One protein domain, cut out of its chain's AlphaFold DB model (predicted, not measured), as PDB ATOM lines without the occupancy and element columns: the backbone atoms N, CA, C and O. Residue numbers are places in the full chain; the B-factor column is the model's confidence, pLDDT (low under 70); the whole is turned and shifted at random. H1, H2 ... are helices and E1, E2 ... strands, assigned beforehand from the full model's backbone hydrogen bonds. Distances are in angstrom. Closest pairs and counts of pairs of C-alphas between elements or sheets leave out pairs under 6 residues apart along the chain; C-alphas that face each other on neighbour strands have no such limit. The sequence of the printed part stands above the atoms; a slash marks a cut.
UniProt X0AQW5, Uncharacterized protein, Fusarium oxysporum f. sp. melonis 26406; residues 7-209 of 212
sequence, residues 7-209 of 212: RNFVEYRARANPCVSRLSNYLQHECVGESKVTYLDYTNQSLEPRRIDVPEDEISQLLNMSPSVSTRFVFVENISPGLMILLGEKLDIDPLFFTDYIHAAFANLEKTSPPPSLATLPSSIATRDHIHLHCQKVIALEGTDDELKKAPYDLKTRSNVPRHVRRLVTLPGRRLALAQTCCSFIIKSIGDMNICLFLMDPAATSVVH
ATOM      1  N   ARG A   7     105.518  85.943 126.606       92.81
ATOM      2  CA  ARG A   7     104.495  86.926 126.211       92.81
ATOM      3  C   ARG A   7     103.072  86.417 126.474       92.81
ATOM      4  O   ARG A   7     102.299  87.113 127.126       92.81
ATOM      5  N   ASN A   8     102.744  85.203 126.029       92.12
ATOM      6  CA  ASN A   8     101.419  84.611 126.247       92.12
ATOM      7  C   ASN A   8     101.140  84.407 127.744       92.12
ATOM      8  O   ASN A   8     100.014  84.590 128.208       92.12
ATOM      9  N   PHE A   9     102.173  84.044 128.510       92.81
ATOM     10  CA  PHE A   9     102.078  83.929 129.960       92.81
ATOM     11  C   PHE A   9     101.772  85.280 130.629       92.81
ATOM     12  O   PHE A   9     100.858  85.360 131.452       92.81
ATOM     13  N   VAL A  10     102.463  86.356 130.236       93.50
ATOM     14  CA  VAL A  10     102.198  87.724 130.714       93.50
ATOM     15  C   VAL A  10     100.773  88.164 130.372       93.50
ATOM     16  O   VAL A  10     100.069  88.668 131.247       93.50
ATOM     17  N   GLU A  11     100.313  87.929 129.141       92.75
ATOM     18  CA  GLU A  11      98.946  88.254 128.706       92.75
ATOM     19  C   GLU A  11      97.889  87.509 129.525       92.75
ATOM     20  O   GLU A  11      96.888  88.093 129.950       92.75
ATOM     21  N   TYR A  12      98.114  86.222 129.797       91.81
ATOM     22  CA  TYR A  12      97.241  85.437 130.663       91.81
ATOM     23  C   TYR A  12      97.201  86.013 132.087       91.81
ATOM     24  O   TYR A  12      96.120  86.223 132.641       91.81
ATOM     25  N   ARG A  13      98.367  86.336 132.665       90.50
ATOM     26  CA  ARG A  13      98.477  86.921 134.012       90.50
ATOM     27  C   ARG A  13      97.824  88.300 134.099       90.50
ATOM     28  O   ARG A  13      97.189  88.596 135.111       90.50
ATOM     29  N   ALA A  14      97.897  89.108 133.043       90.06
ATOM     30  CA  ALA A  14      97.266  90.425 132.975       90.06
ATOM     31  C   ALA A  14      95.732  90.383 133.081       90.06
ATOM     32  O   ALA A  14      95.138  91.329 133.595       90.06
ATOM     33  N   ARG A  15      95.081  89.286 132.660       89.06
ATOM     34  CA  ARG A  15      93.621  89.114 132.808       89.06
ATOM     35  C   ARG A  15      93.187  88.974 134.267       89.06
ATOM     36  O   ARG A  15      92.084  89.381 134.612       89.06
ATOM     37  N   ALA A  16      94.041  88.384 135.103       85.50
ATOM     38  CA  ALA A  16      93.764  88.144 136.519       85.50
ATOM     39  C   ALA A  16      94.361  89.223 137.438       85.50
ATOM     40  O   ALA A  16      93.840  89.458 138.524       85.50
ATOM     41  N   ASN A  17      95.448  89.877 137.018       83.00
ATOM     42  CA  ASN A  17      96.123  90.916 137.785       83.00
ATOM     43  C   ASN A  17      96.276  92.201 136.949       83.00
ATOM     44  O   ASN A  17      97.187  92.283 136.116       83.00
ATOM     45  N   PRO A  18      95.454  93.235 137.214       82.75
ATOM     46  CA  PRO A  18      95.518  94.514 136.511       82.75
ATOM     47  C   PRO A  18      96.894  95.187 136.545       82.75
ATOM     48  O   PRO A  18      97.221  95.923 135.618       82.75
ATOM     49  N   CYS A  19      97.733  94.923 137.553       81.50
ATOM     50  CA  CYS A  19      99.077  95.501 137.621       81.50
ATOM     51  C   CYS A  19      99.948  95.049 136.436       81.50
ATOM     52  O   CYS A  19     100.703  95.849 135.890       81.50
ATOM     53  N   VAL A  20      99.785  93.800 135.986       87.44
ATOM     54  CA  VAL A  20     100.573  93.193 134.897       87.44
ATOM     55  C   VAL A  20     100.127  93.687 133.512       87.44
ATOM     56  O   VAL A  20     100.881  93.591 132.546       87.44
ATOM     57  N   SER A  21      98.936  94.288 133.394       86.25
ATOM     58  CA  SER A  21      98.416  94.811 132.116       86.25
ATOM     59  C   SER A  21      99.366  95.803 131.440       86.25
ATOM     60  O   SER A  21      99.525  95.790 130.220       86.25
ATOM     61  N   ARG A  22     100.071  96.615 132.235       84.94
ATOM     62  CA  ARG A  22     101.076  97.556 131.735       84.94
ATOM     63  C   ARG A  22     102.243  96.849 131.071       84.94
ATOM     64  O   ARG A  22     102.662  97.286 130.007       84.94
ATOM     65  N   LEU A  23     102.730  95.763 131.669       91.19
ATOM     66  CA  LEU A  23     103.783  94.956 131.065       91.19
ATOM     67  C   LEU A  23     103.280  94.301 129.781       91.19
ATOM     68  O   LEU A  23     103.961  94.372 128.767       91.19
ATOM     69  N   SER A  24     102.065  93.749 129.793       91.31
ATOM     70  CA  SER A  24     101.451  93.163 128.596       91.31
ATOM     71  C   SER A  24     101.416  94.148 127.423       91.31
ATOM     72  O   SER A  24     101.795  93.786 126.313       91.31
ATOM     73  N   ASN A  25     101.014  95.397 127.673       88.31
ATOM     74  CA  ASN A  25     101.005  96.448 126.655       88.31
ATOM     75  C   ASN A  25     102.428  96.863 126.263       88.31
ATOM     76  O   ASN A  25     102.737  96.981 125.081       88.31
ATOM     77  N   TYR A  26     103.313  97.058 127.243       88.88
ATOM     78  CA  TYR A  26     104.700  97.461 127.014       88.88
ATOM     79  C   TYR A  26     105.440  96.482 126.101       88.88
ATOM     80  O   TYR A  26     106.119  96.902 125.171       88.88
ATOM     81  N   LEU A  27     105.231  95.176 126.292       91.56
ATOM     82  CA  LEU A  27     105.881  94.152 125.482       91.56
ATOM     83  C   LEU A  27     105.510  94.218 123.990       91.56
ATOM     84  O   LEU A  27     106.160  93.566 123.178       91.56
ATOM     85  N   GLN A  28     104.455  94.939 123.601       86.94
ATOM     86  CA  GLN A  28     104.045  95.119 122.200       86.94
ATOM     87  C   GLN A  28     104.766  96.274 121.490       86.94
ATOM     88  O   GLN A  28     104.647  96.386 120.275       86.94
ATOM     89  N   HIS A  29     105.480  97.132 122.223       83.31
ATOM     90  CA  HIS A  29     106.110  98.324 121.659       83.31
ATOM     91  C   HIS A  29     107.467  98.006 121.021       83.31
ATOM     92  O   HIS A  29     108.142  97.047 121.403       83.31
ATOM     93  N   GLU A  30     107.873  98.844 120.069       84.12
ATOM     94  CA  GLU A  30     109.226  98.831 119.516       84.12
ATOM     95  C   GLU A  30     110.228  99.482 120.479       84.12
ATOM     96  O   GLU A  30     109.882 100.315 121.322       84.12
ATOM     97  N   CYS A  31     111.494  99.089 120.353       85.25
ATOM     98  CA  CYS A  31     112.581  99.691 121.112       85.25
ATOM     99  C   CYS A  31     112.882 101.102 120.597       85.25
ATOM    100  O   CYS A  31     112.936 101.345 119.395       85.25
ATOM    101  N   VAL A  32     113.168 102.017 121.519       84.44
ATOM    102  CA  VAL A  32     113.615 103.386 121.224       84.44
ATOM    103  C   VAL A  32     115.139 103.446 121.053       84.44
ATOM    104  O   VAL A  32     115.653 104.342 120.383       84.44
ATOM    105  N   GLY A  33     115.871 102.511 121.663       86.00
ATOM    106  CA  GLY A  33     117.325 102.407 121.562       86.00
ATOM    107  C   GLY A  33     117.836 101.001 121.868       86.00
ATOM    108  O   GLY A  33     117.074 100.124 122.273       86.00
ATOM    109  N   GLU A  34     119.136 100.800 121.679       90.00
ATOM    110  CA  GLU A  34     119.797  99.512 121.907       90.00
ATOM    111  C   GLU A  34     119.873  99.171 123.400       90.00
ATOM    112  O   GLU A  34     120.031 100.059 124.251       90.00
ATOM    113  N   SER A  35     119.767  97.879 123.716       93.19
ATOM    114  CA  SER A  35     120.100  97.363 125.043       93.19
ATOM    115  C   SER A  35     121.596  97.073 125.109       93.19
ATOM    116  O   SER A  35     122.193  96.624 124.131       93.19
ATOM    117  N   LYS A  36     122.208  97.249 126.280       93.94
ATOM    118  CA  LYS A  36     123.591  96.817 126.517       93.94
ATOM    119  C   LYS A  36     123.624  95.726 127.569       93.94
ATOM    120  O   LYS A  36     123.061  95.883 128.650       93.94
ATOM    121  N   VAL A  37     124.322  94.640 127.258       94.50
ATOM    122  CA  VAL A  37     124.409  93.467 128.122       94.50
ATOM    123  C   VAL A  37     125.861  93.216 128.490       94.50
ATOM    124  O   VAL A  37     126.734  93.136 127.628       94.50
ATOM    125  N   THR A  38     126.120  93.059 129.781       94.31
ATOM    126  CA  THR A  38     127.441  92.704 130.297       94.31
ATOM    127  C   THR A  38     127.309  91.567 131.298       94.31
ATOM    128  O   THR A  38     126.501  91.641 132.223       94.31
ATOM    129  N   TYR A  39     128.146  90.542 131.162       92.56
ATOM    130  CA  TYR A  39     128.318  89.485 132.153       92.56
ATOM    131  C   TYR A  39     129.592  89.708 132.968       92.56
ATOM    132  O   TYR A  39     130.626  90.102 132.422       92.56
ATOM    133  N   LEU A  40     129.520  89.428 134.268       92.50
ATOM    134  CA  LEU A  40     130.682  89.211 135.128       92.50
ATOM    135  C   LEU A  40     130.620  87.783 135.673       92.50
ATOM    136  O   LEU A  40     129.773  87.475 136.516       92.50
ATOM    137  N   ASP A  41     131.518  86.933 135.190       90.56
ATOM    138  CA  ASP A  41     131.591  85.524 135.574       90.56
ATOM    139  C   ASP A  41     132.602  85.328 136.696       90.56
ATOM    140  O   ASP A  41     133.797  85.577 136.520       90.56
ATOM    141  N   TYR A  42     132.116  84.842 137.834       88.88
ATOM    142  CA  TYR A  42     132.938  84.423 138.959       88.88
ATOM    143  C   TYR A  42     133.143  82.915 138.907       88.88
ATOM    144  O   TYR A  42     132.190  82.129 138.911       88.88
ATOM    145  N   THR A  43     134.407  82.512 138.860       83.81
ATOM    146  CA  THR A  43     134.803  81.107 138.916       83.81
ATOM    147  C   THR A  43     135.336  80.774 140.296       83.81
ATOM    148  O   THR A  43     135.877  81.627 140.994       83.81
ATOM    149  N   ASN A  44     135.279  79.501 140.671       77.56
ATOM    150  CA  ASN A  44     135.883  79.043 141.929       77.56
ATOM    151  C   ASN A  44     137.425  79.118 141.923       77.56
ATOM    152  O   ASN A  44     138.061  78.799 142.922       77.56
ATOM    153  N   GLN A  45     138.029  79.485 140.790       79.06
ATOM    154  CA  GLN A  45     139.475  79.474 140.563       79.06
ATOM    155  C   GLN A  45     140.091  80.882 140.530       79.06
ATOM    156  O   GLN A  45     141.314  80.997 140.553       79.06
ATOM    157  N   SER A  46     139.277  81.942 140.466       78.56
ATOM    158  CA  SER A  46     139.737  83.332 140.362       78.56
ATOM    159  C   SER A  46     138.981  84.234 141.333       78.56
ATOM    160  O   SER A  46     137.767  84.125 141.476       78.56
ATOM    161  N   LEU A  47     139.702  85.161 141.966       78.56
ATOM    162  CA  LEU A  47     139.108  86.219 142.792       78.56
ATOM    163  C   LEU A  47     138.553  87.372 141.946       78.56
ATOM    164  O   LEU A  47     137.648  88.075 142.390       78.56
ATOM    165  N   GLU A  48     139.082  87.566 140.737       86.19
ATOM    166  CA  GLU A  48     138.603  88.592 139.814       86.19
ATOM    167  C   GLU A  48     137.596  87.999 138.824       86.19
ATOM    168  O   GLU A  48     137.858  86.929 138.251       86.19
ATOM    169  N   PRO A  49     136.458  88.676 138.591       89.31
ATOM    170  CA  PRO A  49     135.484  88.216 137.622       89.31
ATOM    171  C   PRO A  49     135.959  88.462 136.196       89.31
ATOM    172  O   PRO A  49     136.541  89.499 135.870       89.31
ATOM    173  N   ARG A  50     135.597  87.552 135.295       89.25
ATOM    174  CA  ARG A  50     135.767  87.776 133.861       89.25
ATOM    175  C   ARG A  50     134.616  88.632 133.339       89.25
ATOM    176  O   ARG A  50     133.465  88.204 133.380       89.25
ATOM    177  N   ARG A  51     134.932  89.812 132.796       91.31
ATOM    178  CA  ARG A  51     133.966  90.660 132.085       91.31
ATOM    179  C   ARG A  51     133.779  90.186 130.646       91.31
ATOM    180  O   ARG A  51     134.758  89.968 129.936       91.31
ATOM    181  N   ILE A  52     132.526  90.075 130.220       90.06
ATOM    182  CA  ILE A  52     132.137  89.735 128.851       90.06
ATOM    183  C   ILE A  52     131.023  90.700 128.446       90.06
ATOM    184  O   ILE A  52     129.981  90.739 129.093       90.06
ATOM    185  N   ASP A  53     131.242  91.507 127.413       90.00
ATOM    186  CA  ASP A  53     130.172  92.300 126.804       90.00
ATOM    187  C   ASP A  53     129.494  91.439 125.733       90.00
ATOM    188  O   ASP A  53     130.177  90.795 124.937       90.00
ATOM    189  N   VAL A  54     128.164  91.370 125.772       87.12
ATOM    190  CA  VAL A  54     127.377  90.388 125.017       87.12
ATOM    191  C   VAL A  54     126.407  91.124 124.094       87.12
ATOM    192  O   VAL A  54     125.659  91.984 124.568       87.12
ATOM    193  N   PRO A  55     126.402  90.822 122.788       84.19
ATOM    194  CA  PRO A  55     125.360  91.289 121.879       84.19
ATOM    195  C   PRO A  55     123.963  90.829 122.322       84.19
ATOM    196  O   PRO A  55     123.801  89.757 122.905       84.19
ATOM    197  N   GLU A  56     122.929  91.629 122.053       77.62
ATOM    198  CA  GLU A  56     121.551  91.324 122.474       77.62
ATOM    199  C   GLU A  56     121.058  89.963 121.938       77.62
ATOM    200  O   GLU A  56     120.411  89.202 122.659       77.62
ATOM    201  N   ASP A  57     121.423  89.616 120.706       77.62
ATOM    202  CA  ASP A  57     121.090  88.356 120.037       77.62
ATOM    203  C   ASP A  57     121.818  87.136 120.629       77.62
ATOM    204  O   ASP A  57     121.309  86.010 120.578       77.62
ATOM    205  N   GLU A  58     122.957  87.351 121.285       81.75
ATOM    206  CA  GLU A  58     123.739  86.298 121.933       81.75
ATOM    207  C   GLU A  58     123.299  86.007 123.378       81.75
ATOM    208  O   GLU A  58     123.722  84.995 123.945       81.75
ATOM    209  N   ILE A  59     122.370  86.786 123.965       79.88
ATOM    210  CA  ILE A  59     121.811  86.497 125.305       79.88
ATOM    211  C   ILE A  59     121.201  85.098 125.388       79.88
ATOM    212  O   ILE A  59     121.133  84.522 126.470       79.88
ATOM    213  N   SER A  60     120.773  84.497 124.279       75.88
ATOM    214  CA  SER A  60     120.258  83.121 124.297       75.88
ATOM    215  C   SER A  60     121.273  82.110 124.862       75.88
ATOM    216  O   SER A  60     120.878  81.057 125.362       75.88
ATOM    217  N   GLN A  61     122.566  82.454 124.843       74.88
ATOM    218  CA  GLN A  61     123.663  81.701 125.448       74.88
ATOM    219  C   GLN A  61     123.866  82.007 126.944       74.88
ATOM    220  O   GLN A  61     124.827  81.530 127.542       74.88
ATOM    221  N   LEU A  62     122.963  82.755 127.582       74.25
ATOM    222  CA  LEU A  62     123.006  83.101 129.006       74.25
ATOM    223  C   LEU A  62     123.200  81.873 129.903       74.25
ATOM    224  O   LEU A  62     123.915  81.944 130.903       74.25
ATOM    225  N   LEU A  63     122.578  80.755 129.522       72.75
ATOM    226  CA  LEU A  63     122.652  79.476 130.228       72.75
ATOM    227  C   LEU A  63     123.854  78.616 129.798       72.75
ATOM    228  O   LEU A  63     124.189  77.650 130.479       72.75
ATOM    229  N   ASN A  64     124.518  78.959 128.692       72.56
ATOM    230  CA  ASN A  64     125.692  78.248 128.196       72.56
ATOM    231  C   ASN A  64     126.923  78.751 128.954       72.56
ATOM    232  O   ASN A  64     127.596  79.705 128.564       72.56
ATOM    233  N   MET A  65     127.184  78.118 130.090       67.19
ATOM    234  CA  MET A  65     128.277  78.453 130.993       67.19
ATOM    235  C   MET A  65     129.322  77.348 131.030       67.19
ATOM    236  O   MET A  65     129.002  76.166 130.901       67.19
ATOM    237  N   SER A  66     130.584  77.729 131.242       66.19
ATOM    238  CA  SER A  66     131.611  76.729 131.532       66.19
ATOM    239  C   SER A  66     131.353  76.104 132.913       66.19
ATOM    240  O   SER A  66     130.926  76.827 133.817       66.19
ATOM    241  N   PRO A  67     131.694  74.821 133.134       67.69
ATOM    242  CA  PRO A  67     131.489  74.138 134.420       67.69
ATOM    243  C   PRO A  67     132.201  74.789 135.616       67.69
ATOM    244  O   PRO A  67     131.943  74.439 136.761       67.69
ATOM    245  N   SER A  68     133.139  75.706 135.358       72.69
ATOM    246  CA  SER A  68     133.938  76.376 136.387       72.69
ATOM    247  C   SER A  68     133.282  77.628 136.979       72.69
ATOM    248  O   SER A  68     133.779  78.146 137.983       72.69
ATOM    249  N   VAL A  69     132.204  78.135 136.367       77.50
ATOM    250  CA  VAL A  69     131.548  79.375 136.802       77.50
ATOM    251  C   VAL A  69     130.465  79.048 137.824       77.50
ATOM    252  O   VAL A  69     129.501  78.358 137.506       77.50
ATOM    253  N   SER A  70     130.612  79.559 139.045       82.12
ATOM    254  CA  SER A  70     129.648  79.341 140.131       82.12
ATOM    255  C   SER A  70     128.608  80.455 140.222       82.12
ATOM    256  O   SER A  70     127.478  80.221 140.652       82.12
ATOM    257  N   THR A  71     128.952  81.680 139.817       89.81
ATOM    258  CA  THR A  71     128.026  82.822 139.833       89.81
ATOM    259  C   THR A  71     128.263  83.743 138.640       89.81
ATOM    260  O   THR A  71     129.397  84.134 138.371       89.81
ATOM    261  N   ARG A  72     127.189  84.129 137.945       91.50
ATOM    262  CA  ARG A  72     127.213  85.134 136.868       91.50
ATOM    263  C   ARG A  72     126.369  86.333 137.255       91.50
ATOM    264  O   ARG A  72     125.188  86.196 137.562       91.50
ATOM    265  N   PHE A  73     126.960  87.517 137.190       93.44
ATOM    266  CA  PHE A  73     126.226  88.773 137.285       93.44
ATOM    267  C   PHE A  73     125.893  89.231 135.873       93.44
ATOM    268  O   PHE A  73     126.786  89.351 135.040       93.44
ATOM    269  N   VAL A  74     124.618  89.479 135.607       94.56
ATOM    270  CA  VAL A  74     124.111  89.922 134.312       94.56
ATOM    271  C   VAL A  74     123.610  91.340 134.466       94.56
ATOM    272  O   VAL A  74     122.642  91.576 135.179       94.56
ATOM    273  N   PHE A  75     124.243  92.278 133.785       95.75
ATOM    274  CA  PHE A  75     123.825  93.668 133.742       95.75
ATOM    275  C   PHE A  75     123.152  93.930 132.404       95.75
ATOM    276  O   PHE A  75     123.786  93.771 131.365       95.75
ATOM    277  N   VAL A  76     121.883  94.327 132.437       96.00
ATOM    278  CA  VAL A  76     121.112  94.717 131.256       96.00
ATOM    279  C   VAL A  76     120.733  96.181 131.394       96.00
ATOM    280  O   VAL A  76     119.853  96.547 132.175       96.00
ATOM    281  N   GLU A  77     121.418  97.027 130.640       95.38
ATOM    282  CA  GLU A  77     121.120  98.448 130.539       95.38
ATOM    283  C   GLU A  77     120.129  98.695 129.397       95.38
ATOM    284  O   GLU A  77     120.259  98.110 128.322       95.38
ATOM    285  N   ASN A  78     119.149  99.573 129.631       94.00
ATOM    286  CA  ASN A  78     118.144  99.970 128.641       94.00
ATOM    287  C   ASN A  78     117.387  98.779 128.021       94.00
ATOM    288  O   ASN A  78     117.150  98.744 126.820       94.00
ATOM    289  N   ILE A  79     117.014  97.796 128.845       94.38
ATOM    290  CA  ILE A  79     116.387  96.538 128.413       94.38
ATOM    291  C   ILE A  79     115.225  96.727 127.413       94.38
ATOM    292  O   ILE A  79     114.305  97.518 127.642       94.38
ATOM    293  N   SER A  80     115.263  95.961 126.323       93.31
ATOM    294  CA  SER A  80     114.210  95.872 125.311       93.31
ATOM    295  C   SER A  80     113.040  94.962 125.731       93.31
ATOM    296  O   SER A  80     113.221  94.026 126.520       93.31
ATOM    297  N   PRO A  81     111.838  95.140 125.148       92.69
ATOM    298  CA  PRO A  81     110.750  94.165 125.236       92.69
ATOM    299  C   PRO A  81     111.157  92.735 124.853       92.69
ATOM    300  O   PRO A  81     110.746  91.777 125.511       92.69
ATOM    301  N   GLY A  82     111.983  92.585 123.811       91.81
ATOM    302  CA  GLY A  82     112.495  91.288 123.365       91.81
ATOM    303  C   GLY A  82     113.332  90.600 124.441       91.81
ATOM    304  O   GLY A  82     113.092  89.434 124.760       91.81
ATOM    305  N   LEU A  83     114.238  91.342 125.081       92.69
ATOM    306  CA  LEU A  83     115.040  90.823 126.183       92.69
ATOM    307  C   LEU A  83     114.225  90.505 127.429       92.69
ATOM    308  O   LEU A  83     114.521  89.511 128.088       92.69
ATOM    309  N   MET A  84     113.186  91.277 127.751       94.38
ATOM    310  CA  MET A  84     112.294  90.922 128.862       94.38
ATOM    311  C   MET A  84     111.628  89.564 128.638       94.38
ATOM    312  O   MET A  84     111.537  88.768 129.569       94.38
ATOM    313  N   ILE A  85     111.193  89.285 127.406       93.31
ATOM    314  CA  ILE A  85     110.590  87.997 127.041       93.31
ATOM    315  C   ILE A  85     111.620  86.876 127.161       93.31
ATOM    316  O   ILE A  85     111.352  85.875 127.822       93.31
ATOM    317  N   LEU A  86     112.801  87.064 126.570       91.75
ATOM    318  CA  LEU A  86     113.862  86.062 126.572       91.75
ATOM    319  C   LEU A  86     114.346  85.740 127.993       91.75
ATOM    320  O   LEU A  86     114.439  84.571 128.362       91.75
ATOM    321  N   LEU A  87     114.620  86.759 128.809       92.81
ATOM    322  CA  LEU A  87     115.046  86.584 130.199       92.81
ATOM    323  C   LEU A  87     113.932  85.990 131.056       92.81
ATOM    324  O   LEU A  87     114.200  85.103 131.863       92.81
ATOM    325  N   GLY A  88     112.693  86.447 130.860       93.44
ATOM    326  CA  GLY A  88     111.525  85.914 131.551       93.44
ATOM    327  C   GLY A  88     111.344  84.419 131.325       93.44
ATOM    328  O   GLY A  88     111.131  83.679 132.280       93.44
ATOM    329  N   GLU A  89     111.513  83.971 130.081       91.44
ATOM    330  CA  GLU A  89     111.427  82.558 129.711       91.44
ATOM    331  C   GLU A  89     112.617  81.741 130.229       91.44
ATOM    332  O   GLU A  89     112.434  80.660 130.781       91.44
ATOM    333  N   LYS A  90     113.847  82.241 130.060       89.06
ATOM    334  CA  LYS A  90     115.065  81.485 130.402       89.06
ATOM    335  C   LYS A  90     115.322  81.377 131.900       89.06
ATOM    336  O   LYS A  90     115.968  80.421 132.318       89.06
ATOM    337  N   LEU A  91     114.866  82.353 132.679       90.69
ATOM    338  CA  LEU A  91     115.125  82.442 134.117       90.69
ATOM    339  C   LEU A  91     113.860  82.261 134.974       90.69
ATOM    340  O   LEU A  91     113.938  82.455 136.188       90.69
ATOM    341  N   ASP A  92     112.720  81.922 134.360       90.69
ATOM    342  CA  ASP A  92     111.414  81.764 135.021       90.69
ATOM    343  C   ASP A  92     111.088  82.945 135.958       90.69
ATOM    344  O   ASP A  92     110.897  82.820 137.172       90.69
ATOM    345  N   ILE A  93     111.143  84.159 135.402       93.06
ATOM    346  CA  ILE A  93     110.936  85.395 136.168       93.06
ATOM    347  C   ILE A  93     109.436  85.674 136.272       93.06
ATOM    348  O   ILE A  93     108.732  85.652 135.270       93.06
ATOM    349  N   ASP A  94     108.933  86.005 137.466       91.75
ATOM    350  CA  ASP A  94     107.542  86.451 137.604       91.75
ATOM    351  C   ASP A  94     107.343  87.790 136.854       91.75
ATOM    352  O   ASP A  94     108.095  88.743 137.095       91.75
ATOM    353  N   PRO A  95     106.307  87.927 136.000       92.94
ATOM    354  CA  PRO A  95     105.935  89.179 135.342       92.94
ATOM    355  C   PRO A  95     105.870  90.405 136.259       92.94
ATOM    356  O   PRO A  95     106.074  91.528 135.796       92.94
ATOM    357  N   LEU A  96     105.599  90.227 137.553       90.12
ATOM    358  CA  LEU A  96     105.596  91.315 138.527       90.12
ATOM    359  C   LEU A  96     106.956  92.009 138.661       90.12
ATOM    360  O   LEU A  96     106.965  93.228 138.804       90.12
ATOM    361  N   PHE A  97     108.074  91.291 138.519       92.19
ATOM    362  CA  PHE A  97     109.413  91.889 138.551       92.19
ATOM    363  C   PHE A  97     109.592  92.922 137.431       92.19
ATOM    364  O   PHE A  97     109.936  94.079 137.676       92.19
ATOM    365  N   PHE A  98     109.292  92.546 136.185       94.06
ATOM    366  CA  PHE A  98     109.372  93.496 135.073       94.06
ATOM    367  C   PHE A  98     108.306  94.585 135.180       94.06
ATOM    368  O   PHE A  98     108.579  95.725 134.822       94.06
ATOM    369  N   THR A  99     107.119  94.262 135.703       90.56
ATOM    370  CA  THR A  99     106.044  95.240 135.927       90.56
ATOM    371  C   THR A  99     106.479  96.344 136.893       90.56
ATOM    372  O   THR A  99     106.272  97.521 136.597       90.56
ATOM    373  N   ASP A 100     107.092  95.980 138.022       87.88
ATOM    374  CA  ASP A 100     107.647  96.934 138.986       87.88
ATOM    375  C   ASP A 100     108.804  97.730 138.354       87.88
ATOM    376  O   ASP A 100     108.864  98.952 138.500       87.88
ATOM    377  N   TYR A 101     109.669  97.087 137.557       91.25
ATOM    378  CA  TYR A 101     110.756  97.786 136.866       91.25
ATOM    379  C   TYR A 101     110.270  98.831 135.852       91.25
ATOM    380  O   TYR A 101     110.776  99.956 135.854       91.25
ATOM    381  N   ILE A 102     109.302  98.500 134.988       89.38
ATOM    382  CA  ILE A 102     108.790  99.436 133.970       89.38
ATOM    383  C   ILE A 102     107.906 100.531 134.558       89.38
ATOM    384  O   ILE A 102     107.561 101.488 133.862       89.38
ATOM    385  N   HIS A 103     107.503 100.402 135.822       78.81
ATOM    386  CA  HIS A 103     106.638 101.378 136.447       78.81
ATOM    387  C   HIS A 103     107.333 102.747 136.500       78.81
ATOM    388  O   HIS A 103     108.364 102.938 137.149       78.81
ATOM    389  N   ALA A 104     106.751 103.729 135.812       64.88
ATOM    390  CA  ALA A 104     107.107 105.126 135.988       64.88
ATOM    391  C   ALA A 104     106.461 105.602 137.289       64.88
ATOM    392  O   ALA A 104     105.238 105.742 137.368       64.88
ATOM    393  N   ALA A 105     107.276 105.800 138.318       53.66
ATOM    394  CA  ALA A 105     106.797 106.208 139.622       53.66
ATOM    395  C   ALA A 105     105.997 107.524 139.500       53.66
ATOM    396  O   ALA A 105     106.551 108.566 139.141       53.66
ATOM    397  N   PHE A 106     104.702 107.456 139.839       50.62
ATOM    398  CA  PHE A 106     103.810 108.594 140.111       50.62
ATOM    399  C   PHE A 106     103.229 109.385 138.919       50.62
ATOM    400  O   PHE A 106     102.754 110.502 139.116       50.62
ATOM    401  N   ALA A 107     103.159 108.825 137.707       47.62
ATOM    402  CA  ALA A 107     102.391 109.458 136.626       47.62
ATOM    403  C   ALA A 107     100.888 109.111 136.726       47.62
ATOM    404  O   ALA A 107     100.504 107.960 136.523       47.62
ATOM    405  N   ASN A 108     100.036 110.111 136.991       51.66
ATOM    406  CA  ASN A 108      98.570 109.986 137.071       51.66
ATOM    407  C   ASN A 108      98.088 108.897 138.050       51.66
ATOM    408  O   ASN A 108      97.404 107.951 137.649       51.66
ATOM    409  N   LEU A 109      98.424 109.035 139.337       51.53
ATOM    410  CA  LEU A 109      97.997 108.111 140.404       51.53
ATOM    411  C   LEU A 109      96.480 107.860 140.426       51.53
ATOM    412  O   LEU A 109      96.047 106.763 140.746       51.53
ATOM    413  N   GLU A 110      95.679 108.854 140.041       55.38
ATOM    414  CA  GLU A 110      94.215 108.747 140.023       55.38
ATOM    415  C   GLU A 110      93.671 107.888 138.872       55.38
ATOM    416  O   GLU A 110      92.560 107.373 138.956       55.38
ATOM    417  N   LYS A 111      94.432 107.738 137.779       57.50
ATOM    418  CA  LYS A 111      93.989 107.034 136.559       57.50
ATOM    419  C   LYS A 111      94.730 105.732 136.308       57.50
ATOM    420  O   LYS A 111      94.415 105.027 135.353       57.50
ATOM    421  N   THR A 112      95.756 105.439 137.098       61.22
ATOM    422  CA  THR A 112      96.639 104.309 136.841       61.22
ATOM    423  C   THR A 112      96.659 103.368 138.024       61.22
ATOM    424  O   THR A 112      96.645 103.800 139.173       61.22
ATOM    425  N   SER A 113      96.678 102.064 137.742       58.00
ATOM    426  CA  SER A 113      96.784 101.067 138.800       58.00
ATOM    427  C   SER A 113      98.048 101.326 139.626       58.00
ATOM    428  O   SER A 113      99.101 101.619 139.032       58.00
ATOM    429  N   PRO A 114      97.953 101.223 140.965       61.00
ATOM    430  CA  PRO A 114      99.106 101.382 141.834       61.00
ATOM    431  C   PRO A 114     100.215 100.404 141.417       61.00
ATOM    432  O   PRO A 114      99.913  99.321 140.905       61.00
ATOM    433  N   PRO A 115     101.497 100.774 141.592       67.31
ATOM    434  CA  PRO A 115     102.591  99.843 141.353       67.31
ATOM    435  C   PRO A 115     102.386  98.573 142.182       67.31
ATOM    436  O   PRO A 115     101.854  98.667 143.296       67.31
ATOM    437  N   PRO A 116     102.826  97.398 141.697       67.00
ATOM    438  CA  PRO A 116     102.774  96.180 142.487       67.00
ATOM    439  C   PRO A 116     103.345  96.367 143.896       67.00
ATOM    440  O   PRO A 116     102.744  95.873 144.842       67.00
ATOM    441  N   SER A 117     104.423  97.130 144.085       66.44
ATOM    442  CA  SER A 117     104.952  97.461 145.423       66.44
ATOM    443  C   SER A 117     103.939  98.082 146.406       66.44
ATOM    444  O   SER A 117     104.049  97.842 147.604       66.44
ATOM    445  N   LEU A 118     102.935  98.829 145.929       65.88
ATOM    446  CA  LEU A 118     101.862  99.425 146.745       65.88
ATOM    447  C   LEU A 118     100.555  98.614 146.724       65.88
ATOM    448  O   LEU A 118      99.702  98.803 147.586       65.88
ATOM    449  N   ALA A 119     100.387  97.733 145.737       66.81
ATOM    450  CA  ALA A 119      99.200  96.896 145.552       66.81
ATOM    451  C   ALA A 119      99.352  95.474 146.128       66.81
ATOM    452  O   ALA A 119      98.390  94.706 146.150       66.81
ATOM    453  N   THR A 120     100.562  95.100 146.551       67.25
ATOM    454  CA  THR A 120     100.886  93.769 147.075       67.25
ATOM    455  C   THR A 120     100.766  93.748 148.598       67.25
ATOM    456  O   THR A 120     101.155  94.694 149.277       67.25
ATOM    457  N   LEU A 121     100.253  92.645 149.151       71.44
ATOM    458  CA  LEU A 121     100.163  92.456 150.598       71.44
ATOM    459  C   LEU A 121     101.561  92.471 151.247       71.44
ATOM    460  O   LEU A 121     102.485  91.882 150.684       71.44
ATOM    461  N   PRO A 122     101.728  93.045 152.455       69.12
ATOM    462  CA  PRO A 122     103.020  93.078 153.146       69.12
ATOM    463  C   PRO A 122     103.675  91.703 153.321       69.12
ATOM    464  O   PRO A 122     104.889  91.581 153.190       69.12
ATOM    465  N   SER A 123     102.881  90.653 153.551       70.38
ATOM    466  CA  SER A 123     103.367  89.270 153.628       70.38
ATOM    467  C   SER A 123     103.991  88.799 152.316       70.38
ATOM    468  O   SER A 123     105.053  88.191 152.326       70.38
ATOM    469  N   SER A 124     103.370  89.130 151.184       66.62
ATOM    470  CA  SER A 124     103.890  88.828 149.850       66.62
ATOM    471  C   SER A 124     105.090  89.702 149.471       66.62
ATOM    472  O   SER A 124     105.919  89.266 148.682       66.62
ATOM    473  N   ILE A 125     105.208  90.917 150.026       68.06
ATOM    474  CA  ILE A 125     106.405  91.765 149.888       68.06
ATOM    475  C   ILE A 125     107.580  91.167 150.669       68.06
ATOM    476  O   ILE A 125     108.689  91.113 150.147       68.06
ATOM    477  N   ALA A 126     107.338  90.677 151.889       64.75
ATOM    478  CA  ALA A 126     108.366  90.086 152.747       64.75
ATOM    479  C   ALA A 126     108.996  88.811 152.158       64.75
ATOM    480  O   ALA A 126     110.115  88.459 152.520       64.75
ATOM    481  N   THR A 127     108.297  88.134 151.245       70.50
ATOM    482  CA  THR A 127     108.783  86.936 150.547       70.50
ATOM    483  C   THR A 127     109.357  87.226 149.157       70.50
ATOM    484  O   THR A 127     109.618  86.281 148.416       70.50
ATOM    485  N   ARG A 128     109.505  88.496 148.748       73.00
ATOM    486  CA  ARG A 128     110.052  88.832 147.423       73.00
ATOM    487  C   ARG A 128     111.525  88.439 147.331       73.00
ATOM    488  O   ARG A 128     112.317  88.733 148.220       73.00
ATOM    489  N   ASP A 129     111.884  87.835 146.206       81.50
ATOM    490  CA  ASP A 129     113.243  87.428 145.831       81.50
ATOM    491  C   ASP A 129     113.995  88.513 145.036       81.50
ATOM    492  O   ASP A 129     115.055  88.262 144.462       81.50
ATOM    493  N   HIS A 130     113.442  89.728 144.988       86.88
ATOM    494  CA  HIS A 130     113.919  90.819 144.150       86.88
ATOM    495  C   HIS A 130     113.835  92.179 144.844       86.88
ATOM    496  O   HIS A 130     113.061  92.393 145.779       86.88
ATOM    497  N   ILE A 131     114.626  93.125 144.340       87.12
ATOM    498  CA  ILE A 131     114.720  94.498 144.835       87.12
ATOM    499  C   ILE A 131     114.544  95.462 143.661       87.12
ATOM    500  O   ILE A 131     115.129  95.262 142.598       87.12
ATOM    501  N   HIS A 132     113.786  96.538 143.875       88.62
ATOM    502  CA  HIS A 132     113.687  97.679 142.963       88.62
ATOM    503  C   HIS A 132     114.168  98.940 143.682       88.62
ATOM    504  O   HIS A 132     113.595  99.357 144.688       88.62
ATOM    505  N   LEU A 133     115.234  99.547 143.172       87.69
ATOM    506  CA  LEU A 133     115.834 100.765 143.696       87.69
ATOM    507  C   LEU A 133     115.468 101.931 142.786       87.69
ATOM    508  O   LEU A 133     116.065 102.117 141.726       87.69
ATOM    509  N   HIS A 134     114.491 102.725 143.216       86.38
ATOM    510  CA  HIS A 134     114.136 103.973 142.554       86.38
ATOM    511  C   HIS A 134     114.934 105.126 143.157       86.38
ATOM    512  O   HIS A 134     114.872 105.379 144.359       86.38
ATOM    513  N   CYS A 135     115.651 105.855 142.309       85.38
ATOM    514  CA  CYS A 135     116.496 106.973 142.702       85.38
ATOM    515  C   CYS A 135     116.148 108.222 141.882       85.38
ATOM    516  O   CYS A 135     115.591 108.143 140.785       85.38
ATOM    517  N   GLN A 136     116.515 109.392 142.402       88.88
ATOM    518  CA  GLN A 136     116.477 110.653 141.666       88.88
ATOM    519  C   GLN A 136     117.900 111.169 141.482       88.88
ATOM    520  O   GLN A 136     118.682 111.204 142.431       88.88
ATOM    521  N   LYS A 137     118.238 111.574 140.259       89.81
ATOM    522  CA  LYS A 137     119.528 112.175 139.918       89.81
ATOM    523  C   LYS A 137     119.319 113.601 139.430       89.81
ATOM    524  O   LYS A 137     118.417 113.866 138.639       89.81
ATOM    525  N   VAL A 138     120.173 114.510 139.891       90.06
ATOM    526  CA  VAL A 138     120.242 115.866 139.342       90.06
ATOM    527  C   VAL A 138     121.002 115.798 138.022       90.06
ATOM    528  O   VAL A 138     122.141 115.338 137.991       90.06
ATOM    529  N   ILE A 139     120.376 116.260 136.946       90.25
ATOM    530  CA  ILE A 139     120.987 116.369 135.621       90.25
ATOM    531  C   ILE A 139     120.988 117.823 135.157       90.25
ATOM    532  O   ILE A 139     120.148 118.623 135.579       90.25
ATOM    533  N   ALA A 140     121.933 118.162 134.285       88.56
ATOM    534  CA  ALA A 140     121.924 119.428 133.570       88.56
ATOM    535  C   ALA A 140     121.136 119.272 132.265       88.56
ATOM    536  O   ALA A 140     121.279 118.271 131.568       88.56
ATOM    537  N   LEU A 141     120.312 120.263 131.945       85.75
ATOM    538  CA  LEU A 141     119.600 120.349 130.679       85.75
ATOM    539  C   LEU A 141     120.350 121.251 129.698       85.75
ATOM    540  O   LEU A 141     120.803 122.354 130.034       85.75
ATOM    541  N   GLU A 142     120.429 120.773 128.465       82.44
ATOM    542  CA  GLU A 142     120.890 121.535 127.311       82.44
ATOM    543  C   GLU A 142     119.741 122.368 126.710       82.44
ATOM    544  O   GLU A 142     118.571 122.163 127.041       82.44
ATOM    545  N   GLY A 143     120.080 123.332 125.852       78.38
ATOM    546  CA  GLY A 143     119.127 124.267 125.234       78.38
ATOM    547  C   GLY A 143     119.050 125.630 125.926       78.38
ATOM    548  O   GLY A 143     119.473 125.799 127.064       78.38
ATOM    549  N   THR A 144     118.552 126.638 125.224       79.81
ATOM    550  CA  THR A 144     118.430 128.023 125.703       79.81
ATOM    551  C   THR A 144     117.303 128.188 126.726       79.81
ATOM    552  O   THR A 144     116.378 127.378 126.812       79.81
ATOM    553  N   ASP A 145     117.344 129.274 127.504       76.06
ATOM    554  CA  ASP A 145     116.279 129.580 128.466       76.06
ATOM    555  C   ASP A 145     114.915 129.758 127.786       76.06
ATOM    556  O   ASP A 145     113.890 129.409 128.368       76.06
ATOM    557  N   ASP A 146     114.886 130.252 126.548       79.12
ATOM    558  CA  ASP A 146     113.645 130.451 125.797       79.12
ATOM    559  C   ASP A 146     113.079 129.144 125.226       79.12
ATOM    560  O   ASP A 146     111.860 128.960 125.219       79.12
ATOM    561  N   GLU A 147     113.934 128.203 124.811       77.88
ATOM    562  CA  GLU A 147     113.518 126.837 124.449       77.88
ATOM    563  C   GLU A 147     112.925 126.119 125.661       77.88
ATOM    564  O   GLU A 147     111.846 125.530 125.587       77.88
ATOM    565  N   LEU A 148     113.578 126.249 126.816       73.69
ATOM    566  CA  LEU A 148     113.083 125.682 128.059       73.69
ATOM    567  C   LEU A 148     111.810 126.392 128.545       73.69
ATOM    568  O   LEU A 148     110.893 125.731 129.013       73.69
ATOM    569  N   LYS A 149     111.639 127.706 128.433       75.81
ATOM    570  CA  LYS A 149     110.352 128.330 128.819       75.81
ATOM    571  C   LYS A 149     109.159 127.763 128.041       75.81
ATOM    572  O   LYS A 149     108.060 127.712 128.584       75.81
ATOM    573  N   LYS A 150     109.381 127.331 126.796       79.00
ATOM    574  CA  LYS A 150     108.360 126.721 125.932       79.00
ATOM    575  C   LYS A 150     108.208 125.218 126.162       79.00
ATOM    576  O   LYS A 150     107.131 124.676 125.931       79.00
ATOM    577  N   ALA A 151     109.271 124.543 126.596       75.75
ATOM    578  CA  ALA A 151     109.229 123.120 126.879       75.75
ATOM    579  C   ALA A 151     108.412 122.826 128.155       75.75
ATOM    580  O   ALA A 151     108.568 123.529 129.160       75.75
ATOM    581  N   PRO A 152     107.592 121.764 128.152       81.62
ATOM    582  CA  PRO A 152     106.823 121.343 129.316       81.62
ATOM    583  C   PRO A 152     107.694 121.026 130.531       81.62
ATOM    584  O   PRO A 152     108.893 120.748 130.437       81.62
ATOM    585  N   TYR A 153     107.070 121.113 131.702       80.69
ATOM    586  CA  TYR A 153     107.752 120.938 132.981       80.69
ATOM    587  C   TYR A 153     107.989 119.457 133.336       80.69
ATOM    588  O   TYR A 153     108.959 119.135 134.028       80.69
ATOM    589  N   ASP A 154     107.113 118.584 132.836       83.38
ATOM    590  CA  ASP A 154     107.238 117.128 132.859       83.38
ATOM    591  C   ASP A 154     107.835 116.665 131.520       83.38
ATOM    592  O   ASP A 154     107.270 116.906 130.449       83.38
ATOM    593  N   LEU A 155     109.026 116.074 131.592       87.69
ATOM    594  CA  LEU A 155     109.772 115.512 130.471       87.69
ATOM    595  C   LEU A 155     110.047 114.031 130.746       87.69
ATOM    596  O   LEU A 155     109.880 113.541 131.861       87.69
ATOM    597  N   LYS A 156     110.526 113.304 129.741       89.19
ATOM    598  CA  LYS A 156     110.890 111.891 129.854       89.19
ATOM    599  C   LYS A 156     112.290 111.623 129.332       89.19
ATOM    600  O   LYS A 156     112.738 112.286 128.401       89.19
ATOM    601  N   THR A 157     112.971 110.635 129.901       89.38
ATOM    602  CA  THR A 157     114.205 110.102 129.315       89.38
ATOM    603  C   THR A 157     113.908 109.431 127.978       89.38
ATOM    604  O   THR A 157     112.865 108.797 127.800       89.38
ATOM    605  N   ARG A 158     114.844 109.549 127.032       89.44
ATOM    606  CA  ARG A 158     114.788 108.820 125.764       89.44
ATOM    607  C   ARG A 158     115.395 107.423 125.925       89.44
ATOM    608  O   ARG A 158     116.525 107.179 125.520       89.44
ATOM    609  N   SER A 159     114.649 106.531 126.565       90.56
ATOM    610  CA  SER A 159     115.043 105.148 126.862       90.56
ATOM    611  C   SER A 159     113.893 104.183 126.575       90.56
ATOM    612  O   SER A 159     112.735 104.597 126.532       90.56
ATOM    613  N   ASN A 160     114.209 102.895 126.421       91.44
ATOM    614  CA  ASN A 160     113.223 101.833 126.208       91.44
ATOM    615  C   ASN A 160     112.195 101.807 127.340       91.44
ATOM    616  O   ASN A 160     111.009 101.624 127.087       91.44
ATOM    617  N   VAL A 161     112.632 102.040 128.582       90.94
ATOM    618  CA  VAL A 161     111.746 102.303 129.719       90.94
ATOM    619  C   VAL A 161     111.812 103.794 130.058       90.94
ATOM    620  O   VAL A 161     112.827 104.247 130.593       90.94
ATOM    621  N   PRO A 162     110.774 104.583 129.753       89.56
ATOM    622  CA  PRO A 162     110.831 106.036 129.902       89.56
ATOM    623  C   PRO A 162     110.691 106.445 131.367       89.56
ATOM    624  O   PRO A 162     109.747 106.032 132.044       89.56
ATOM    625  N   ARG A 163     111.585 107.307 131.854       89.31
ATOM    626  CA  ARG A 163     111.558 107.826 133.228       89.31
ATOM    627  C   ARG A 163     111.202 109.296 133.261       89.31
ATOM    628  O   ARG A 163     111.601 110.049 132.380       89.31
ATOM    629  N   HIS A 164     110.470 109.702 134.293       89.00
ATOM    630  CA  HIS A 164     110.085 111.095 134.478       89.00
ATOM    631  C   HIS A 164     111.318 111.959 134.753       89.00
ATOM    632  O   HIS A 164     112.164 111.634 135.589       89.00
ATOM    633  N   VAL A 165     111.373 113.110 134.099       88.88
ATOM    634  CA  VAL A 165     112.371 114.150 134.294       88.88
ATOM    635  C   VAL A 165     111.639 115.436 134.639       88.88
ATOM    636  O   VAL A 165     110.986 116.052 133.802       88.88
ATOM    637  N   ARG A 166     111.742 115.844 135.904       89.00
ATOM    638  CA  ARG A 166     111.123 117.072 136.396       89.00
ATOM    639  C   ARG A 166     112.099 118.216 136.261       89.00
ATOM    640  O   ARG A 166     113.167 118.190 136.872       89.00
ATOM    641  N   ARG A 167     111.721 119.264 135.551       87.62
ATOM    642  CA  ARG A 167     112.544 120.470 135.529       87.62
ATOM    643  C   ARG A 167     112.581 121.178 136.868       87.62
ATOM    644  O   ARG A 167     111.590 121.231 137.585       87.62
ATOM    645  N   LEU A 168     113.730 121.747 137.203       85.38
ATOM    646  CA  LEU A 168     113.859 122.645 138.343       85.38
ATOM    647  C   LEU A 168     113.726 124.096 137.887       85.38
ATOM    648  O   LEU A 168     113.709 124.397 136.692       85.38
ATOM    649  N   VAL A 169     113.593 124.994 138.860       80.75
ATOM    650  CA  VAL A 169     113.638 126.432 138.597       80.75
ATOM    651  C   VAL A 169     114.992 126.765 137.970       80.75
ATOM    652  O   VAL A 169     116.029 126.284 138.430       80.75
ATOM    653  N   THR A 170     114.978 127.565 136.906       73.06
ATOM    654  CA  THR A 170     116.200 127.992 136.225       73.06
ATOM    655  C   THR A 170     117.041 128.854 137.163       73.06
ATOM    656  O   THR A 170     116.548 129.839 137.712       73.06
ATOM    657  N   LEU A 171     118.311 128.490 137.336       72.94
ATOM    658  CA  LEU A 171     119.298 129.298 138.046       72.94
ATOM    659  C   LEU A 171     120.192 130.008 137.018       72.94
ATOM    660  O   LEU A 171     120.409 129.465 135.930       72.94
ATOM    661  N   PRO A 172     120.756 131.187 137.330       72.44
ATOM    662  CA  PRO A 172     121.693 131.856 136.433       72.44
ATOM    663  C   PRO A 172     122.826 130.911 135.999       72.44
ATOM    664  O   PRO A 172     123.562 130.380 136.830       72.44
ATOM    665  N   GLY A 173     122.934 130.655 134.693       70.12
ATOM    666  CA  GLY A 173     123.972 129.803 134.102       70.12
ATOM    667  C   GLY A 173     123.809 128.291 134.315       70.12
ATOM    668  O   GLY A 173     124.656 127.533 133.843       70.12
ATOM    669  N   ARG A 174     122.754 127.817 134.996       77.69
ATOM    670  CA  ARG A 174     122.491 126.378 135.172       77.69
ATOM    671  C   ARG A 174     121.015 126.040 135.018       77.69
ATOM    672  O   ARG A 174     120.143 126.563 135.707       77.69
ATOM    673  N   ARG A 175     120.757 125.059 134.161       85.75
ATOM    674  CA  ARG A 175     119.427 124.516 133.887       85.75
ATOM    675  C   ARG A 175     119.422 123.102 134.431       85.75
ATOM    676  O   ARG A 175     120.100 122.243 133.883       85.75
ATOM    677  N   LEU A 176     118.756 122.886 135.557       88.69
ATOM    678  CA  LEU A 176     118.788 121.605 136.258       88.69
ATOM    679  C   LEU A 176     117.442 120.891 136.145       88.69
ATOM    680  O   LEU A 176     116.388 121.520 136.045       88.69
ATOM    681  N   ALA A 177     117.484 119.567 136.204       90.00
ATOM    682  CA  ALA A 177     116.308 118.722 136.315       90.00
ATOM    683  C   ALA A 177     116.569 117.543 137.255       90.00
ATOM    684  O   ALA A 177     117.712 117.154 137.487       90.00
ATOM    685  N   LEU A 178     115.493 116.978 137.795       90.69
ATOM    686  CA  LEU A 178     115.495 115.731 138.548       90.69
ATOM    687  C   LEU A 178     115.022 114.613 137.627       90.69
ATOM    688  O   LEU A 178     113.835 114.530 137.309       90.69
ATOM    689  N   ALA A 179     115.950 113.763 137.206       90.81
ATOM    690  CA  ALA A 179     115.648 112.557 136.454       90.81
ATOM    691  C   ALA A 179     115.419 111.390 137.414       90.81
ATOM    692  O   ALA A 179     116.262 111.102 138.269       90.81
ATOM    693  N   GLN A 180     114.283 110.712 137.276       90.44
ATOM    694  CA  GLN A 180     114.075 109.419 137.909       90.44
ATOM    695  C   GLN A 180     114.933 108.356 137.217       90.44
ATOM    696  O   GLN A 180     115.166 108.403 136.012       90.44
ATOM    697  N   THR A 181     115.381 107.385 137.996       90.25
ATOM    698  CA  THR A 181     116.106 106.202 137.531       90.25
ATOM    699  C   THR A 181     115.713 105.017 138.405       90.25
ATOM    700  O   THR A 181     115.342 105.183 139.568       90.25
ATOM    701  N   CYS A 182     115.759 103.823 137.834       91.44
ATOM    702  CA  CYS A 182     115.506 102.559 138.486       91.44
ATOM    703  C   CYS A 182     116.668 101.599 138.228       91.44
ATOM    704  O   CYS A 182     117.199 101.516 137.116       91.44
ATOM    705  N   CYS A 183     117.027 100.851 139.264       92.75
ATOM    706  CA  CYS A 183     117.840  99.651 139.165       92.75
ATOM    707  C   CYS A 183     117.064  98.508 139.816       92.75
ATOM    708  O   CYS A 183     116.620  98.645 140.954       92.75
ATOM    709  N   SER A 184     116.871  97.402 139.105       94.56
ATOM    710  CA  SER A 184     116.206  96.215 139.654       94.56
ATOM    711  C   SER A 184     117.154  95.049 139.721       94.56
ATOM    712  O   SER A 184     118.015  94.908 138.861       94.56
ATOM    713  N   PHE A 185     116.958  94.202 140.716       94.00
ATOM    714  CA  PHE A 185     117.831  93.085 141.007       94.00
ATOM    715  C   PHE A 185     117.021  91.848 141.376       94.00
ATOM    716  O   PHE A 185     116.083  91.952 142.163       94.00
ATOM    717  N   ILE A 186     117.404  90.691 140.842       94.81
ATOM    718  CA  ILE A 186     116.858  89.381 141.213       94.81
ATOM    719  C   ILE A 186     117.955  88.318 141.122       94.81
ATOM    720  O   ILE A 186     118.816  88.379 140.240       94.81
ATOM    721  N   ILE A 187     117.922  87.336 142.021       93.25
ATOM    722  CA  ILE A 187     118.809  86.167 141.971       93.25
ATOM    723  C   ILE A 187     117.988  84.961 141.536       93.25
ATOM    724  O   ILE A 187     116.943  84.681 142.119       93.25
ATOM    725  N   LYS A 188     118.473  84.227 140.534       91.94
ATOM    726  CA  LYS A 188     117.898  82.950 140.106       91.94
ATOM    727  C   LYS A 188     118.944  81.852 140.182       91.94
ATOM    728  O   LYS A 188     120.054  82.018 139.678       91.94
ATOM    729  N   SER A 189     118.579  80.737 140.801       88.88
ATOM    730  CA  SER A 189     119.428  79.549 140.877       88.88
ATOM    731  C   SER A 189     119.041  78.565 139.778       88.88
ATOM    732  O   SER A 189     117.861  78.273 139.590       88.88
ATOM    733  N   ILE A 190     120.031  78.056 139.050       83.81
ATOM    734  CA  ILE A 190     119.860  77.070 137.980       83.81
ATOM    735  C   ILE A 190     120.842  75.935 138.252       83.81
ATOM    736  O   ILE A 190     122.045  76.082 138.044       83.81
ATOM    737  N   GLY A 191     120.334  74.811 138.762       83.19
ATOM    738  CA  GLY A 191     121.192  73.760 139.315       83.19
ATOM    739  C   GLY A 191     122.046  74.313 140.458       83.19
ATOM    740  O   GLY A 191     121.521  74.967 141.357       83.19
ATOM    741  N   ASP A 192     123.359  74.108 140.379       81.69
ATOM    742  CA  ASP A 192     124.326  74.576 141.383       81.69
ATOM    743  C   ASP A 192     124.811  76.018 141.143       81.69
ATOM    744  O   ASP A 192     125.752  76.490 141.785       81.69
ATOM    745  N   MET A 193     124.206  76.721 140.185       82.25
ATOM    746  CA  MET A 193     124.679  78.014 139.699       82.25
ATOM    747  C   MET A 193     123.732  79.135 140.098       82.25
ATOM    748  O   MET A 193     122.516  78.960 140.077       82.25
ATOM    749  N   ASN A 194     124.285  80.317 140.367       90.19
ATOM    750  CA  ASN A 194     123.496  81.520 140.620       90.19
ATOM    751  C   ASN A 194     123.674  82.548 139.501       90.19
ATOM    752  O   ASN A 194     124.793  82.896 139.119       90.19
ATOM    753  N   ILE A 195     122.554  83.064 139.002       92.44
ATOM    754  CA  ILE A 195     122.496  84.187 138.072       92.44
ATOM    755  C   ILE A 195     121.910  85.383 138.813       92.44
ATOM    756  O   ILE A 195     120.752  85.383 139.225       92.44
ATOM    757  N   CYS A 196     122.731  86.412 138.964       94.00
ATOM    758  CA  CYS A 196     122.375  87.686 139.565       94.00
ATOM    759  C   CYS A 196     122.013  88.664 138.442       94.00
ATOM    760  O   CYS A 196     122.907  89.219 137.804       94.00
ATOM    761  N   LEU A 197     120.724  88.860 138.167       95.62
ATOM    762  CA  LEU A 197     120.253  89.744 137.100       95.62
ATOM    763  C   LEU A 197     120.021  91.162 137.628       95.62
ATOM    764  O   LEU A 197     119.263  91.362 138.575       95.62
ATOM    765  N   PHE A 198     120.617  92.141 136.952       96.56
ATOM    766  CA  PHE A 198     120.457  93.570 137.176       96.56
ATOM    767  C   PHE A 198     119.839  94.222 135.941       96.56
ATOM    768  O   PHE A 198     120.398  94.143 134.847       96.56
ATOM    769  N   LEU A 199     118.714  94.908 136.121       96.81
ATOM    770  CA  LEU A 199     118.121  95.783 135.113       96.81
ATOM    771  C   LEU A 199     118.440  97.228 135.466       96.81
ATOM    772  O   LEU A 199     118.177  97.649 136.593       96.81
ATOM    773  N   MET A 200     118.986  97.984 134.522       95.19
ATOM    774  CA  MET A 200     119.436  99.352 134.761       95.19
ATOM    775  C   MET A 200     118.904 100.302 133.694       95.19
ATOM    776  O   MET A 200     118.930 100.004 132.497       95.19
ATOM    777  N   ASP A 201     118.469 101.482 134.123       93.62
ATOM    778  CA  ASP A 201     118.222 102.572 133.186       93.62
ATOM    779  C   ASP A 201     119.552 103.126 132.641       93.62
ATOM    780  O   ASP A 201     120.523 103.239 133.401       93.62
ATOM    781  N   PRO A 202     119.595 103.533 131.361       92.25
ATOM    782  CA  PRO A 202     120.763 104.200 130.808       92.25
ATOM    783  C   PRO A 202     120.962 105.583 131.432       92.25
ATOM    784  O   PRO A 202     120.065 106.164 132.057       92.25
ATOM    785  N   ALA A 203     122.147 106.157 131.227       87.69
ATOM    786  CA  ALA A 203     122.388 107.546 131.594       87.69
ATOM    787  C   ALA A 203     121.394 108.481 130.876       87.69
ATOM    788  O   ALA A 203     121.185 108.383 129.667       87.69
ATOM    789  N   ALA A 204     120.799 109.421 131.617       85.06
ATOM    790  CA  ALA A 204     119.868 110.408 131.071       85.06
ATOM    791  C   ALA A 204     120.626 111.492 130.281       85.06
ATOM    792  O   ALA A 204     120.849 112.594 130.777       85.06
ATOM    793  N   THR A 205     121.054 111.154 129.065       81.94
ATOM    794  CA  THR A 205     121.798 112.044 128.158       81.94
ATOM    795  C   THR A 205     120.889 112.937 127.319       81.94
ATOM    796  O   THR A 205     121.322 113.981 126.846       81.94
ATOM    797  N   SER A 206     119.622 112.554 127.137       82.88
ATOM    798  CA  SER A 206     118.634 113.342 126.400       82.88
ATOM    799  C   SER A 206     117.231 113.184 126.985       82.88
ATOM    800  O   SER A 206     116.902 112.168 127.609       82.88
ATOM    801  N   VAL A 207     116.404 114.215 126.789       83.88
ATOM    802  CA  VAL A 207     115.038 114.290 127.317       83.88
ATOM    803  C   VAL A 207     114.051 114.704 126.231       83.88
ATOM    804  O   VAL A 207     114.380 115.493 125.349       83.88
ATOM    805  N   VAL A 208     112.834 114.171 126.299       82.81
ATOM    806  CA  VAL A 208     111.759 114.390 125.322       82.81
ATOM    807  C   VAL A 208     110.440 114.691 126.029       82.81
ATOM    808  O   VAL A 208     110.241 114.298 127.173       82.81
ATOM    809  N   HIS A 209     109.513 115.377 125.359       76.19
ATOM    810  CA  HIS A 209     108.178 115.623 125.920       76.19
ATOM    811  C   HIS A 209     107.279 114.373 125.849       76.19
ATOM    812  O   HIS A 209     106.536 114.067 126.776       76.19
TER     813      HIS A 209
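This is residues 7 to 209 of the 212 residues of an uncharacterized protein of Fusarium oxysporum f. sp. melonis 26406 (UniProt X0AQW5). One long, twisted sheet is built along E7: E8, E3, E1 and E2 follow beside one part of it, E6 and E5 beside another, and E4 along its other side. Helices H3, H4 and H5 cover part of one face, H2 of the helical hairpin H1 and H2 packs on H5, and H8 stands at a far end. The 203 printed residues run H1 H2 E1 E2 H3 E3 H4 H5 H6 H7 E4 H8 E5 E6 E7 E8, a mixed class; the branched sheet is mainly antiparallel, with E3 and E8 parallel. The whole is compact, with a radius of gyration of the C-alphas of 18.8 A and spans of 60 by 42 by 31 A.

Find C-alpha 7 at (104.495, 86.926, 126.211), where H1 (7 to 16) begins; H2 (18 to 26) follows. Next read E1 (36 to 43, 22.9 A), E2 (50 to 54), H3 (56 to 63), E3 (69 to 77, 22.6 A), H4 (81 to 91, 15.3 A) and H5 (95 to 102). After H6 (116 to 119) and H7 (122 to 126) comes E4 (130 to 140, 31.5 A), then H8 (145 to 150), E5 (154 to 157) and E6 (164 to 167). E7 (176 to 190) spans 44.6 A, and E8 (193 to 200, 22.5 A) ends at (119.436, 99.352, 134.761).

Start at E7: E4 lies on one side (N 133 to O 183, 2.8 A), E6 (N 166 to O 178, 2.8 A) and E8 (N 186 to O 197, 3.0 A) on the other. E5 pairs with E6 (N 165 to O 155, 2.7 A); E5 E6 E7 E8 form a meander, each strand the antiparallel neighbour of the one before. E3 lies on the other side of E8 from E7 and is parallel to E8 (N 74 to O 196, 2.8 A); E1 is the antiparallel neighbour of E3 (N 40 to O 73, 2.8 A), and edge strand E2 that of E1 (N 39 to O 52, 2.8 A). H3, H4 and H5 are on the same face; H5 has a height over the sheet of 9.3 A, its Tyr 101 C-alpha 6.3 A from that of Ser 184. H2 touches H5 at the C-alphas of Leu 23 and Thr 99, 5.4 A, and H6 touches H5 at Pro 116 and Asp 100, 6.0 A. H7 is close to H6 but not clearly touching, at 7.4 A. Every O i to N i+4 pair is within hydrogen-bond range in H4, H5, H7 and H8; H1 has 5 of 6, H2 3 of 5, H3 0 of 4 but 3 of 5 O i to N i+3, and H6 is too short.

The C-alphas of Pro 67 and Asp 146 are the farthest apart, 59.7 A. The printed part has no cut. The link from H5 to H6 is long. pLDDT is under 70 at residues 65 to 67, 104 to 120, 122 and 124 to 126.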